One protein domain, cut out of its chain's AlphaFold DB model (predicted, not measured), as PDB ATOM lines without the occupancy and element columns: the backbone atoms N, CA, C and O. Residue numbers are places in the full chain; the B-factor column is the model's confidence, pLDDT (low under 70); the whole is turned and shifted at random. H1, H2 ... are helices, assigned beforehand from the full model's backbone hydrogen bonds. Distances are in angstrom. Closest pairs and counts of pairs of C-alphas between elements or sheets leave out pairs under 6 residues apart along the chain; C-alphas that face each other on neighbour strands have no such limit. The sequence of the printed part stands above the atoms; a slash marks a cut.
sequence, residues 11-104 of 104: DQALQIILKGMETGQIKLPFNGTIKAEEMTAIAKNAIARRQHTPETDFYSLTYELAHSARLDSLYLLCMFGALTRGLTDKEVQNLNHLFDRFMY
ATOM      1  N   ASP A  11      43.380  57.833  15.334       92.12
ATOM      2  CA  ASP A  11      44.479  56.867  15.235       92.12
ATOM      3  C   ASP A  11      44.646  56.043  16.517       92.12
ATOM      4  O   ASP A  11      44.831  54.828  16.460       92.12
ATOM      5  N   GLN A  12      44.529  56.681  17.687       89.75
ATOM      6  CA  GLN A  12      44.580  55.992  18.977       89.75
ATOM      7  C   GLN A  12      43.398  55.032  19.143       89.75
ATOM      8  O   GLN A  12      43.587  53.893  19.564       89.75
ATOM      9  N   ALA A  13      42.190  55.464  18.774       90.69
ATOM     10  CA  ALA A  13      40.998  54.627  18.821       90.69
ATOM     11  C   ALA A  13      41.141  53.403  17.906       90.69
ATOM     12  O   ALA A  13      40.848  52.285  18.326       90.69
ATOM     13  N   LEU A  14      41.659  53.587  16.688       92.44
ATOM     14  CA  LEU A  14      41.922  52.483  15.769       92.44
ATOM     15  C   LEU A  14      42.955  51.501  16.343       92.44
ATOM     16  O   LEU A  14      42.723  50.294  16.313       92.44
ATOM     17  N   GLN A  15      44.058  51.995  16.911       93.38
ATOM     18  CA  GLN A  15      45.072  51.143  17.543       93.38
ATOM     19  C   GLN A  15      44.516  50.350  18.729       93.38
ATOM     20  O   GLN A  15      44.835  49.170  18.865       93.38
ATOM     21  N   ILE A  16      43.667  50.961  19.559       91.06
ATOM     22  CA  ILE A  16      42.986  50.275  20.668       91.06
ATOM     23  C   ILE A  16      42.110  49.143  20.132       91.06
ATOM     24  O   ILE A  16      42.201  48.021  20.630       91.06
ATOM     25  N   ILE A  17      41.300  49.412  19.103       92.12
ATOM     26  CA  ILE A  17      40.418  48.405  18.501       92.12
ATOM     27  C   ILE A  17      41.242  47.253  17.925       92.12
ATOM     28  O   ILE A  17      41.011  46.098  18.278       92.12
ATOM     29  N   LEU A  18      42.242  47.558  17.093       92.75
ATOM     30  CA  LEU A  18      43.109  46.550  16.481       92.75
ATOM     31  C   LEU A  18      43.832  45.718  17.543       92.75
ATOM     32  O   LEU A  18      43.831  44.490  17.468       92.75
ATOM     33  N   LYS A  19      44.386  46.359  18.580       94.00
ATOM     34  CA  LYS A  19      45.095  45.642  19.640       94.00
ATOM     35  C   LYS A  19      44.160  44.798  20.503       94.00
ATOM     36  O   LYS A  19      44.515  43.684  20.894       94.00
ATOM     37  N   GLY A  20      42.957  45.293  20.779       90.62
ATOM     38  CA  GLY A  20      41.928  44.535  21.482       90.62
ATOM     39  C   GLY A  20      41.459  43.323  20.675       90.62
ATOM     40  O   GLY A  20      41.241  42.263  21.257       90.62
ATOM     41  N   MET A  21      41.382  43.430  19.345       91.38
ATOM     42  CA  MET A  21      41.100  42.291  18.465       91.38
ATOM     43  C   MET A  21      42.245  41.271  18.465       91.38
ATOM     44  O   MET A  21      41.994  40.085  18.662       91.38
ATOM     45  N   GLU A  22      43.502  41.712  18.323       91.00
ATOM     46  CA  GLU A  22      44.684  40.831  18.378       91.00
ATOM     47  C   GLU A  22      44.781  40.047  19.694       91.00
ATOM     48  O   GLU A  22      45.153  38.877  19.708       91.00
ATOM     49  N   THR A  23      44.463  40.700  20.812       91.94
ATOM     50  CA  THR A  23      44.517  40.098  22.155       91.94
ATOM     51  C   THR A  23      43.255  39.310  22.516       91.94
ATOM     52  O   THR A  23      43.204  38.688  23.577       91.94
ATOM     53  N   GLY A  24      42.228  39.328  21.660       85.50
ATOM     54  CA  GLY A  24      40.946  38.658  21.888       85.50
ATOM     55  C   GLY A  24      40.039  39.329  22.928       85.50
ATOM     56  O   GLY A  24      39.025  38.741  23.312       85.50
ATOM     57  N   GLN A  25      40.386  40.538  23.380       87.00
ATOM     58  CA  GLN A  25      39.576  41.367  24.280       87.00
ATOM     59  C   GLN A  25      38.362  41.969  23.563       87.00
ATOM     60  O   GLN A  25      37.296  42.100  24.157       87.00
ATOM     61  N   ILE A  26      38.511  42.290  22.275       88.12
ATOM     62  CA  ILE A  26      37.418  42.680  21.384       88.12
ATOM     63  C   ILE A  26      37.164  41.509  20.444       88.12
ATOM     64  O   ILE A  26      38.026  41.126  19.655       88.12
ATOM     65  N   LYS A  27      35.968  40.931  20.529       85.62
ATOM     66  CA  LYS A  27      35.512  39.867  19.632       85.62
ATOM     67  C   LYS A  27      34.419  40.420  18.741       85.62
ATOM     68  O   LYS A  27      33.642  41.256  19.186       85.62
ATOM     69  N   LEU A  28      34.352  39.926  17.511       83.38
ATOM     70  CA  LEU A  28      33.228  40.181  16.620       83.38
ATOM     71  C   LEU A  28      32.044  39.326  17.091       83.38
ATOM     72  O   LEU A  28      32.119  38.097  16.983       83.38
ATOM     73  N   PRO A  29      31.010  39.932  17.700       76.19
ATOM     74  CA  PRO A  29      29.961  39.177  18.372       76.19
ATOM     75  C   PRO A  29      29.077  38.400  17.393       76.19
ATOM     76  O   PRO A  29      28.457  37.419  17.805       76.19
ATOM     77  N   PHE A  30      29.037  38.789  16.114       75.12
ATOM     78  CA  PHE A  30      28.187  38.142  15.119       75.12
ATOM     79  C   PHE A  30      28.945  37.137  14.249       75.12
ATOM     80  O   PHE A  30      28.335  36.192  13.766       75.12
ATOM     81  N   ASN A  31      30.273  37.207  14.148       66.94
ATOM     82  CA  ASN A  31      31.082  36.260  13.365       66.94
ATOM     83  C   ASN A  31      30.881  34.769  13.753       66.94
ATOM     84  O   ASN A  31      31.102  33.872  12.946       66.94
ATOM     85  N   GLY A  32      30.420  34.478  14.976       57.16
ATOM     86  CA  GLY A  32      30.071  33.120  15.422       57.16
ATOM     87  C   GLY A  32      28.625  32.673  15.156       57.16
ATOM     88  O   GLY A  32      28.270  31.563  15.546       57.16
ATOM     89  N   THR A  33      27.778  33.520  14.558       59.34
ATOM     90  CA  THR A  33      26.321  33.283  14.454       59.34
ATOM     91  C   THR A  33      25.911  32.281  13.385       59.34
ATOM     92  O   THR A  33      24.768  31.843  13.393       59.34
ATOM     93  N   ILE A  34      26.823  31.860  12.509       57.56
ATOM     94  CA  ILE A  34      26.540  30.813  11.530       57.56
ATOM     95  C   ILE A  34      27.466  29.632  11.810       57.56
ATOM     96  O   ILE A  34      28.601  29.574  11.334       57.56
ATOM     97  N   LYS A  35      26.987  28.667  12.601       60.91
ATOM     98  CA  LYS A  35      27.700  27.395  12.766       60.91
ATOM     99  C   LYS A  35      27.583  26.607  11.463       60.91
ATOM    100  O   LYS A  35      26.490  26.455  10.924       60.91
ATOM    101  N   ALA A  36      28.684  26.042  10.970       59.19
ATOM    102  CA  ALA A  36      28.682  25.209   9.757       59.19
ATOM    103  C   ALA A  36      27.655  24.052   9.819       59.19
ATOM    104  O   ALA A  36      27.093  23.620   8.810       59.19
ATOM    105  N   GLU A  37      27.358  23.582  11.028       57.66
ATOM    106  CA  GLU A  37      26.332  22.580  11.323       57.66
ATOM    107  C   GLU A  37      24.908  23.102  11.069       57.66
ATOM    108  O   GLU A  37      24.088  22.396  10.480       57.66
ATOM    109  N   GLU A  38      24.628  24.355  11.434       60.12
ATOM    110  CA  GLU A  38      23.356  25.038  11.164       60.12
ATOM    111  C   GLU A  38      23.210  25.347   9.669       60.12
ATOM    112  O   GLU A  38      22.127  25.162   9.119       60.12
ATOM    113  N   MET A  39      24.306  25.668   8.966       59.09
ATOM    114  CA  MET A  39      24.318  25.782   7.494       59.09
ATOM    115  C   MET A  39      23.928  24.458   6.830       59.09
ATOM    116  O   MET A  39      23.132  24.424   5.890       59.09
ATOM    117  N   THR A  40      24.450  23.347   7.355       59.81
ATOM    118  CA  THR A  40      24.126  22.001   6.869       59.81
ATOM    119  C   THR A  40      22.662  21.653   7.152       59.81
ATOM    120  O   THR A  40      22.013  20.994   6.339       59.81
ATOM    121  N   ALA A  41      22.114  22.103   8.285       62.97
ATOM    122  CA  ALA A  41      20.718  21.895   8.656       62.97
ATOM    123  C   ALA A  41      19.744  22.749   7.826       62.97
ATOM    124  O   ALA A  41      18.702  22.237   7.424       62.97
ATOM    125  N   ILE A  42      20.080  24.009   7.530       62.03
ATOM    126  CA  ILE A  42      19.294  24.892   6.650       62.03
ATOM    127  C   ILE A  42      19.219  24.285   5.248       62.03
ATOM    128  O   ILE A  42      18.117  24.077   4.738       62.03
ATOM    129  N   ALA A  43      20.366  23.882   4.689       59.69
ATOM    130  CA  ALA A  43      20.416  23.194   3.404       59.69
ATOM    131  C   ALA A  43      19.581  21.898   3.428       59.69
ATOM    132  O   ALA A  43      18.738  21.687   2.567       59.69
ATOM    133  N   LYS A  44      19.728  21.044   4.451       61.16
ATOM    134  CA  LYS A  44      18.957  19.788   4.560       61.16
ATOM    135  C   LYS A  44      17.445  20.002   4.716       61.16
ATOM    136  O   LYS A  44      16.664  19.245   4.139       61.16
ATOM    137  N   ASN A  45      17.020  21.006   5.484       61.59
ATOM    138  CA  ASN A  45      15.603  21.303   5.717       61.59
ATOM    139  C   ASN A  45      14.917  21.906   4.488       61.59
ATOM    140  O   ASN A  45      13.750  21.599   4.234       61.59
ATOM    141  N   ALA A  46      15.628  22.719   3.708       58.34
ATOM    142  CA  ALA A  46      15.135  23.184   2.419       58.34
ATOM    143  C   ALA A  46      14.946  21.993   1.446       58.34
ATOM    144  O   ALA A  46      13.922  21.936   0.752       58.34
ATOM    145  N   ILE A  47      15.843  20.982   1.481       57.94
ATOM    146  CA  ILE A  47      15.817  19.814   0.563       57.94
ATOM    147  C   ILE A  47      14.565  18.999   0.839       57.94
ATOM    148  O   ILE A  47      13.827  18.636  -0.080       57.94
ATOM    149  N   ALA A  48      14.269  18.796   2.121       61.91
ATOM    150  CA  ALA A  48      13.075  18.103   2.578       61.91
ATOM    151  C   ALA A  48      11.764  18.786   2.138       61.91
ATOM    152  O   ALA A  48      10.748  18.108   1.981       61.91
ATOM    153  N   ARG A  49      11.768  20.107   1.901       66.44
ATOM    154  CA  ARG A  49      10.576  20.893   1.531       66.44
ATOM    155  C   ARG A  49      10.382  21.091   0.021       66.44
ATOM    156  O   ARG A  49       9.419  21.743  -0.366       66.44
ATOM    157  N   ARG A  50      11.243  20.517  -0.836       63.41
ATOM    158  CA  ARG A  50      11.206  20.663  -2.315       63.41
ATOM    159  C   ARG A  50      11.221  22.121  -2.810       63.41
ATOM    160  O   ARG A  50      10.753  22.399  -3.909       63.41
ATOM    161  N   GLN A  51      11.778  23.043  -2.025       58.06
ATOM    162  CA  GLN A  51      11.913  24.469  -2.366       58.06
ATOM    163  C   GLN A  51      13.315  24.813  -2.907       58.06
ATOM    164  O   GLN A  51      13.758  25.949  -2.795       58.06
ATOM    165  N   HIS A  52      14.027  23.838  -3.485       54.09
ATOM    166  CA  HIS A  52      15.393  24.031  -3.976       54.09
ATOM    167  C   HIS A  52      15.442  24.564  -5.400       54.09
ATOM    168  O   HIS A  52      15.176  23.828  -6.353       54.09
ATOM    169  N   THR A  53      15.965  25.776  -5.542       58.00
ATOM    170  CA  THR A  53      16.960  26.039  -6.582       58.00
ATOM    171  C   THR A  53      18.305  26.355  -5.912       58.00
ATOM    172  O   THR A  53      18.316  26.973  -4.843       58.00
ATOM    173  N   PRO A  54      19.449  25.955  -6.506       57.44
ATOM    174  CA  PRO A  54      20.785  26.297  -5.998       57.44
ATOM    175  C   PRO A  54      20.984  27.800  -5.740       57.44
ATOM    176  O   PRO A  54      21.783  28.198  -4.897       57.44
ATOM    177  N   GLU A  55      20.231  28.635  -6.455       55.59
ATOM    178  CA  GLU A  55      20.225  30.086  -6.312       55.59
ATOM    179  C   GLU A  55      19.622  30.518  -4.969       55.59
ATOM    180  O   GLU A  55      20.263  31.268  -4.239       55.59
ATOM    181  N   THR A  56      18.439  30.027  -4.587       58.88
ATOM    182  CA  THR A  56      17.779  30.410  -3.322       58.88
ATOM    183  C   THR A  56      18.617  30.103  -2.078       58.88
ATOM    184  O   THR A  56      18.688  30.936  -1.171       58.88
ATOM    185  N   ASP A  57      19.308  28.961  -2.042       57.38
ATOM    186  CA  ASP A  57      20.162  28.603  -0.904       57.38
ATOM    187  C   ASP A  57      21.407  29.485  -0.840       57.38
ATOM    188  O   ASP A  57      21.747  30.001   0.223       57.38
ATOM    189  N   PHE A  58      22.052  29.727  -1.985       59.06
ATOM    190  CA  PHE A  58      23.213  30.609  -2.061       59.06
ATOM    191  C   PHE A  58      22.855  32.050  -1.674       59.06
ATOM    192  O   PHE A  58      23.596  32.686  -0.922       59.06
ATOM    193  N   TYR A  59      21.705  32.561  -2.125       62.41
ATOM    194  CA  TYR A  59      21.230  33.900  -1.773       62.41
ATOM    195  C   TYR A  59      20.881  34.021  -0.291       62.41
ATOM    196  O   TYR A  59      21.268  35.012   0.323       62.41
ATOM    197  N   SER A  60      20.209  33.028   0.301       65.62
ATOM    198  CA  SER A  60      19.899  33.045   1.739       65.62
ATOM    199  C   SER A  60      21.168  32.998   2.596       65.62
ATOM    200  O   SER A  60      21.320  33.788   3.524       65.62
ATOM    201  N   LEU A  61      22.143  32.169   2.220       67.19
ATOM    202  CA  LEU A  61      23.422  32.065   2.914       67.19
ATOM    203  C   LEU A  61      24.242  33.353   2.810       67.19
ATOM    204  O   LEU A  61      24.762  33.863   3.801       67.19
ATOM    205  N   THR A  62      24.353  33.883   1.593       70.25
ATOM    206  CA  THR A  62      25.077  35.128   1.328       70.25
ATOM    207  C   THR A  62      24.406  36.291   2.049       70.25
ATOM    208  O   THR A  62      25.094  37.175   2.552       70.25
ATOM    209  N   TYR A  63      23.074  36.280   2.147       74.12
ATOM    210  CA  TYR A  63      22.314  37.271   2.895       74.12
ATOM    211  C   TYR A  63      22.634  37.227   4.390       74.12
ATOM    212  O   TYR A  63      22.963  38.273   4.943       74.12
ATOM    213  N   GLU A  64      22.606  36.052   5.022       72.06
ATOM    214  CA  GLU A  64      22.912  35.906   6.453       72.06
ATOM    215  C   GLU A  64      24.375  36.256   6.766       72.06
ATOM    216  O   GLU A  64      24.654  37.013   7.696       72.06
ATOM    217  N   LEU A  65      25.324  35.810   5.934       74.25
ATOM    218  CA  LEU A  65      26.736  36.192   6.064       74.25
ATOM    219  C   LEU A  65      26.927  37.706   5.910       74.25
ATOM    220  O   LEU A  65      27.616  38.338   6.711       74.25
ATOM    221  N   ALA A  66      26.286  38.311   4.906       73.75
ATOM    222  CA  ALA A  66      26.325  39.755   4.706       73.75
ATOM    223  C   ALA A  66      25.633  40.511   5.849       73.75
ATOM    224  O   ALA A  66      26.059  41.607   6.204       73.75
ATOM    225  N   HIS A  67      24.571  39.954   6.427       80.12
ATOM    226  CA  HIS A  67      23.881  40.520   7.578       80.12
ATOM    227  C   HIS A  67      24.789  40.515   8.811       80.12
ATOM    228  O   HIS A  67      25.016  41.575   9.395       80.12
ATOM    229  N   SER A  68      25.398  39.372   9.136       80.00
ATOM    230  CA  SER A  68      26.372  39.252  10.225       80.00
ATOM    231  C   SER A  68      27.537  40.228  10.052       80.00
ATOM    232  O   SER A  68      27.858  40.982  10.969       80.00
ATOM    233  N   ALA A  69      28.129  40.290   8.854       81.75
ATOM    234  CA  ALA A  69      29.230  41.209   8.569       81.75
ATOM    235  C   ALA A  69      28.825  42.686   8.733       81.75
ATOM    236  O   ALA A  69      29.619  43.498   9.216       81.75
ATOM    237  N   ARG A  70      27.587  43.056   8.370       82.75
ATOM    238  CA  ARG A  70      27.052  44.410   8.601       82.75
ATOM    239  C   ARG A  70      26.902  44.719  10.086       82.75
ATOM    240  O   ARG A  70      27.243  45.825  10.494       82.75
ATOM    241  N   LEU A  71      26.416  43.772  10.885       85.94
ATOM    242  CA  LEU A  71      26.273  43.956  12.330       85.94
ATOM    243  C   LEU A  71      27.634  44.094  13.022       85.94
ATOM    244  O   LEU A  71      27.814  45.003  13.832       85.94
ATOM    245  N   ASP A  72      28.612  43.272  12.644       85.94
ATOM    246  CA  ASP A  72      29.991  43.392  13.130       85.94
ATOM    247  C   ASP A  72      30.621  44.735  12.720       85.94
ATOM    248  O   ASP A  72      31.290  45.391  13.519       85.94
ATOM    249  N   SER A  73      30.347  45.204  11.499       87.00
ATOM    250  CA  SER A  73      30.805  46.519  11.030       87.00
ATOM    251  C   SER A  73      30.181  47.662  11.837       87.00
ATOM    252  O   SER A  73      30.880  48.594  12.231       87.00
ATOM    253  N   LEU A  74      28.876  47.591  12.125       89.00
ATOM    254  CA  LEU A  74      28.182  48.566  12.970       89.00
ATOM    255  C   LEU A  74      28.738  48.573  14.393       89.00
ATOM    256  O   LEU A  74      28.958  49.644  14.953       89.00
ATOM    257  N   TYR A  75      29.019  47.400  14.958       89.00
ATOM    258  CA  TYR A  75      29.650  47.275  16.267       89.00
ATOM    259  C   TYR A  75      31.003  48.001  16.323       89.00
ATOM    260  O   TYR A  75      31.227  48.817  17.220       89.00
ATOM    261  N   LEU A  76      31.872  47.779  15.330       90.69
ATOM    262  CA  LEU A  76      33.173  48.448  15.243       90.69
ATOM    263  C   LEU A  76      33.035  49.967  15.071       90.69
ATOM    264  O   LEU A  76      33.752  50.725  15.724       90.69
ATOM    265  N   LEU A  77      32.095  50.425  14.240       91.19
ATOM    266  CA  LEU A  77      31.828  51.853  14.045       91.19
ATOM    267  C   LEU A  77      31.318  52.524  15.323       91.19
ATOM    268  O   LEU A  77      31.759  53.624  15.656       91.19
ATOM    269  N   CYS A  78      30.426  51.861  16.061       89.06
ATOM    270  CA  CYS A  78      29.936  52.358  17.343       89.06
ATOM    271  C   CYS A  78      31.061  52.438  18.378       89.06
ATOM    272  O   CYS A  78      31.187  53.453  19.059       89.06
ATOM    273  N   MET A  79      31.913  51.413  18.464       89.31
ATOM    274  CA  MET A  79      33.068  51.420  19.363       89.31
ATOM    275  C   MET A  79      34.044  52.547  19.020       89.31
ATOM    276  O   MET A  79      34.468  53.292  19.901       89.31
ATOM    277  N   PHE A  80      34.358  52.719  17.737       90.69
ATOM    278  CA  PHE A  80      35.201  53.812  17.268       90.69
ATOM    279  C   PHE A  80      34.595  55.184  17.599       90.69
ATOM    280  O   PHE A  80      35.290  56.078  18.089       90.69
ATOM    281  N   GLY A  81      33.288  55.348  17.387       88.81
ATOM    282  CA  GLY A  81      32.553  56.554  17.760       88.81
ATOM    283  C   GLY A  81      32.637  56.847  19.258       88.81
ATOM    284  O   GLY A  81      32.969  57.969  19.634       88.81
ATOM    285  N   ALA A  82      32.416  55.838  20.104       86.81
ATOM    286  CA  ALA A  82      32.489  55.972  21.557       86.81
ATOM    287  C   ALA A  82      33.904  56.337  22.043       86.81
ATOM    288  O   ALA A  82      34.055  57.210  22.893       86.81
ATOM    289  N   LEU A  83      34.949  55.731  21.468       86.25
ATOM    290  CA  LEU A  83      36.344  56.020  21.826       86.25
ATOM    291  C   LEU A  83      36.786  57.429  21.404       86.25
ATOM    292  O   LEU A  83      37.557  58.075  22.111       86.25
ATOM    293  N   THR A  84      36.310  57.911  20.256       88.06
ATOM    294  CA  THR A  84      36.735  59.212  19.708       88.06
ATOM    295  C   THR A  84      35.924  60.387  20.241       88.06
ATOM    296  O   THR A  84      36.458  61.484  20.408       88.06
ATOM    297  N   ARG A  85      34.631  60.188  20.511       83.56
ATOM    298  CA  ARG A  85      33.723  61.261  20.947       83.56
ATOM    299  C   ARG A  85      33.482  61.269  22.451       83.56
ATOM    300  O   ARG A  85      33.050  62.299  22.965       83.56
ATOM    301  N   GLY A  86      33.825  60.180  23.137       75.12
ATOM    302  CA  GLY A  86      33.376  59.920  24.498       75.12
ATOM    303  C   GLY A  86      31.916  59.467  24.516       75.12
ATOM    304  O   GLY A  86      31.227  59.479  23.495       75.12
ATOM    305  N   LEU A  87      31.458  59.059  25.695       72.75
ATOM    306  CA  LEU A  87      30.049  58.816  25.973       72.75
ATOM    307  C   LEU A  87      29.532  59.974  26.814       72.75
ATOM    308  O   LEU A  87      30.178  60.367  27.783       72.75
ATOM    309  N   THR A  88      28.351  60.475  26.478       78.06
ATOM    310  CA  THR A  88      27.659  61.451  27.319       78.06
ATOM    311  C   THR A  88      27.223  60.813  28.640       78.06
ATOM    312  O   THR A  88      26.966  59.608  28.705       78.06
ATOM    313  N   ASP A  89      27.034  61.621  29.687       76.06
ATOM    314  CA  ASP A  89      26.559  61.137  30.993       76.06
ATOM    315  C   ASP A  89      25.268  60.310  30.886       76.06
ATOM    316  O   ASP A  89      25.100  59.297  31.566       76.06
ATOM    317  N   LYS A  90      24.362  60.704  29.983       78.75
ATOM    318  CA  LYS A  90      23.110  59.984  29.729       78.75
ATOM    319  C   LYS A  90      23.348  58.619  29.079       78.75
ATOM    320  O   LYS A  90      22.675  57.652  29.425       78.75
ATOM    321  N   GLU A  91      24.288  58.520  28.142       75.50
ATOM    322  CA  GLU A  91      24.656  57.247  27.509       75.50
ATOM    323  C   GLU A  91      25.338  56.308  28.505       75.50
ATOM    324  O   GLU A  91      25.018  55.122  28.534       75.50
ATOM    325  N   VAL A  92      26.197  56.841  29.379       76.19
ATOM    326  CA  VAL A  92      26.810  56.081  30.476       76.19
ATOM    327  C   VAL A  92      25.744  55.560  31.443       76.19
ATOM    328  O   VAL A  92      25.753  54.379  31.780       76.19
ATOM    329  N   GLN A  93      24.787  56.401  31.852       78.44
ATOM    330  CA  GLN A  93      23.671  55.981  32.709       78.44
ATOM    331  C   GLN A  93      22.827  54.878  32.061       78.44
ATOM    332  O   GLN A  93      22.503  53.889  32.717       78.44
ATOM    333  N   ASN A  94      22.510  55.012  30.771       79.94
ATOM    334  CA  ASN A  94      21.767  53.994  30.032       79.94
ATOM    335  C   ASN A  94      22.537  52.670  29.949       79.94
ATOM    336  O   ASN A  94      21.936  51.613  30.130       79.94
ATOM    337  N   LEU A  95      23.850  52.716  29.695       74.44
ATOM    338  CA  LEU A  95      24.697  51.523  29.658       74.44
ATOM    339  C   LEU A  95      24.770  50.841  31.020       74.44
ATOM    340  O   LEU A  95      24.593  49.630  31.088       74.44
ATOM    341  N   ASN A  96      24.969  51.603  32.096       75.94
ATOM    342  CA  ASN A  96      24.998  51.056  33.451       75.94
ATOM    343  C   ASN A  96      23.666  50.382  33.803       75.94
ATOM    344  O   ASN A  96      23.669  49.234  34.228       75.94
ATOM    345  N   HIS A  97      22.529  51.025  33.511       80.12
ATOM    346  CA  HIS A  97      21.213  50.402  33.689       80.12
ATOM    347  C   HIS A  97      21.036  49.120  32.871       80.12
ATOM    348  O   HIS A  97      20.389  48.175  33.328       80.12
ATOM    349  N   LEU A  98      21.582  49.083  31.655       76.94
ATOM    350  CA  LEU A  98      21.528  47.900  30.810       76.94
ATOM    351  C   LEU A  98      22.387  46.769  31.394       76.94
ATOM    352  O   LEU A  98      21.915  45.640  31.477       76.94
ATOM    353  N   PHE A  99      23.614  47.062  31.831       72.75
ATOM    354  CA  PHE A  99      24.518  46.074  32.426       72.75
ATOM    355  C   PHE A  99      24.016  45.552  33.771       72.75
ATOM    356  O   PHE A  99      24.052  44.342  33.982       72.75
ATOM    357  N   ASP A 100      23.464  46.413  34.627       76.19
ATOM    358  CA  ASP A 100      22.834  46.007  35.889       76.19
ATOM    359  C   ASP A 100      21.704  44.997  35.652       76.19
ATOM    360  O   ASP A 100      21.517  44.066  36.432       76.19
ATOM    361  N   ARG A 101      20.975  45.131  34.538       73.88
ATOM    362  CA  ARG A 101      19.899  44.208  34.156       73.88
ATOM    363  C   ARG A 101      20.399  42.836  33.680       73.88
ATOM    364  O   ARG A 101      19.616  41.893  33.698       73.88
ATOM    365  N   PHE A 102      21.651  42.722  33.237       70.62
ATOM    366  CA  PHE A 102      22.254  41.466  32.766       70.62
ATOM    367  C   PHE A 102      23.217  40.826  33.782       70.62
ATOM    368  O   PHE A 102      23.691  39.717  33.546       70.62
ATOM    369  N   MET A 103      23.528  41.517  34.883       53.94
ATOM    370  CA  MET A 103      24.424  41.054  35.955       53.94
ATOM    371  C   MET A 103      23.686  40.369  37.127       53.94
ATOM    372  O   MET A 103      24.325  40.010  38.116       53.94
ATOM    373  N   TYR A 104      22.371  40.153  36.999       43.94
ATOM    374  CA  TYR A 104      21.518  39.336  37.875       43.94
ATOM    375  C   TYR A 104      20.757  38.297  37.048       43.94
ATOM    376  O   TYR A 104      20.374  37.261  37.636       43.94
TER     377      TYR A 104
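This is residues 11 to 104 of the 104 residues of an uncharacterized protein of Sutterella sp. KLE1602 (UniProt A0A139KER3). One long helix, H3, makes the long axis; short H1 packs with residues 13 to 17 on H3 near its last residues, short H2 sits near H3's first residues, and after a tight link H4 folds back at an angle, apart from H3, with residues 96 to 104 sticking out. The 94 printed residues, class all helix, have four named helices, H1 to H4, and no named strand. The whole spans 54 by 34 by 21 A and is only just extended, close to loose, with a radius of gyration of the C-alphas of 18.7 A.

Find C-alpha 11 at (44.479, 56.867, 15.235), where H1, residues 11 to 22, begins. Then come H2, residues 36 to 48, and H3, residues 54 to 85, 46.0 A long. H4, residues 89 to 102, ends at (22.254, 41.466, 32.766).

Look at Ala 13 and Leu 83, the closest C-alphas where H1 touches H3, 5.7 A apart; the tilt is steep, 51 degrees, opposite ways. H2 and H3 are close but not clearly touching, with C-alphas 43 and 57 closest at 6.9 A. H4 is apart from H1, H2 and H3. In the four helices every O i to N i+4 pair is within hydrogen-bond range.

The printed part has no cut. The H1 to H2 link is long. Residues 31 to 61 and 103 to 104 have pLDDT under 70.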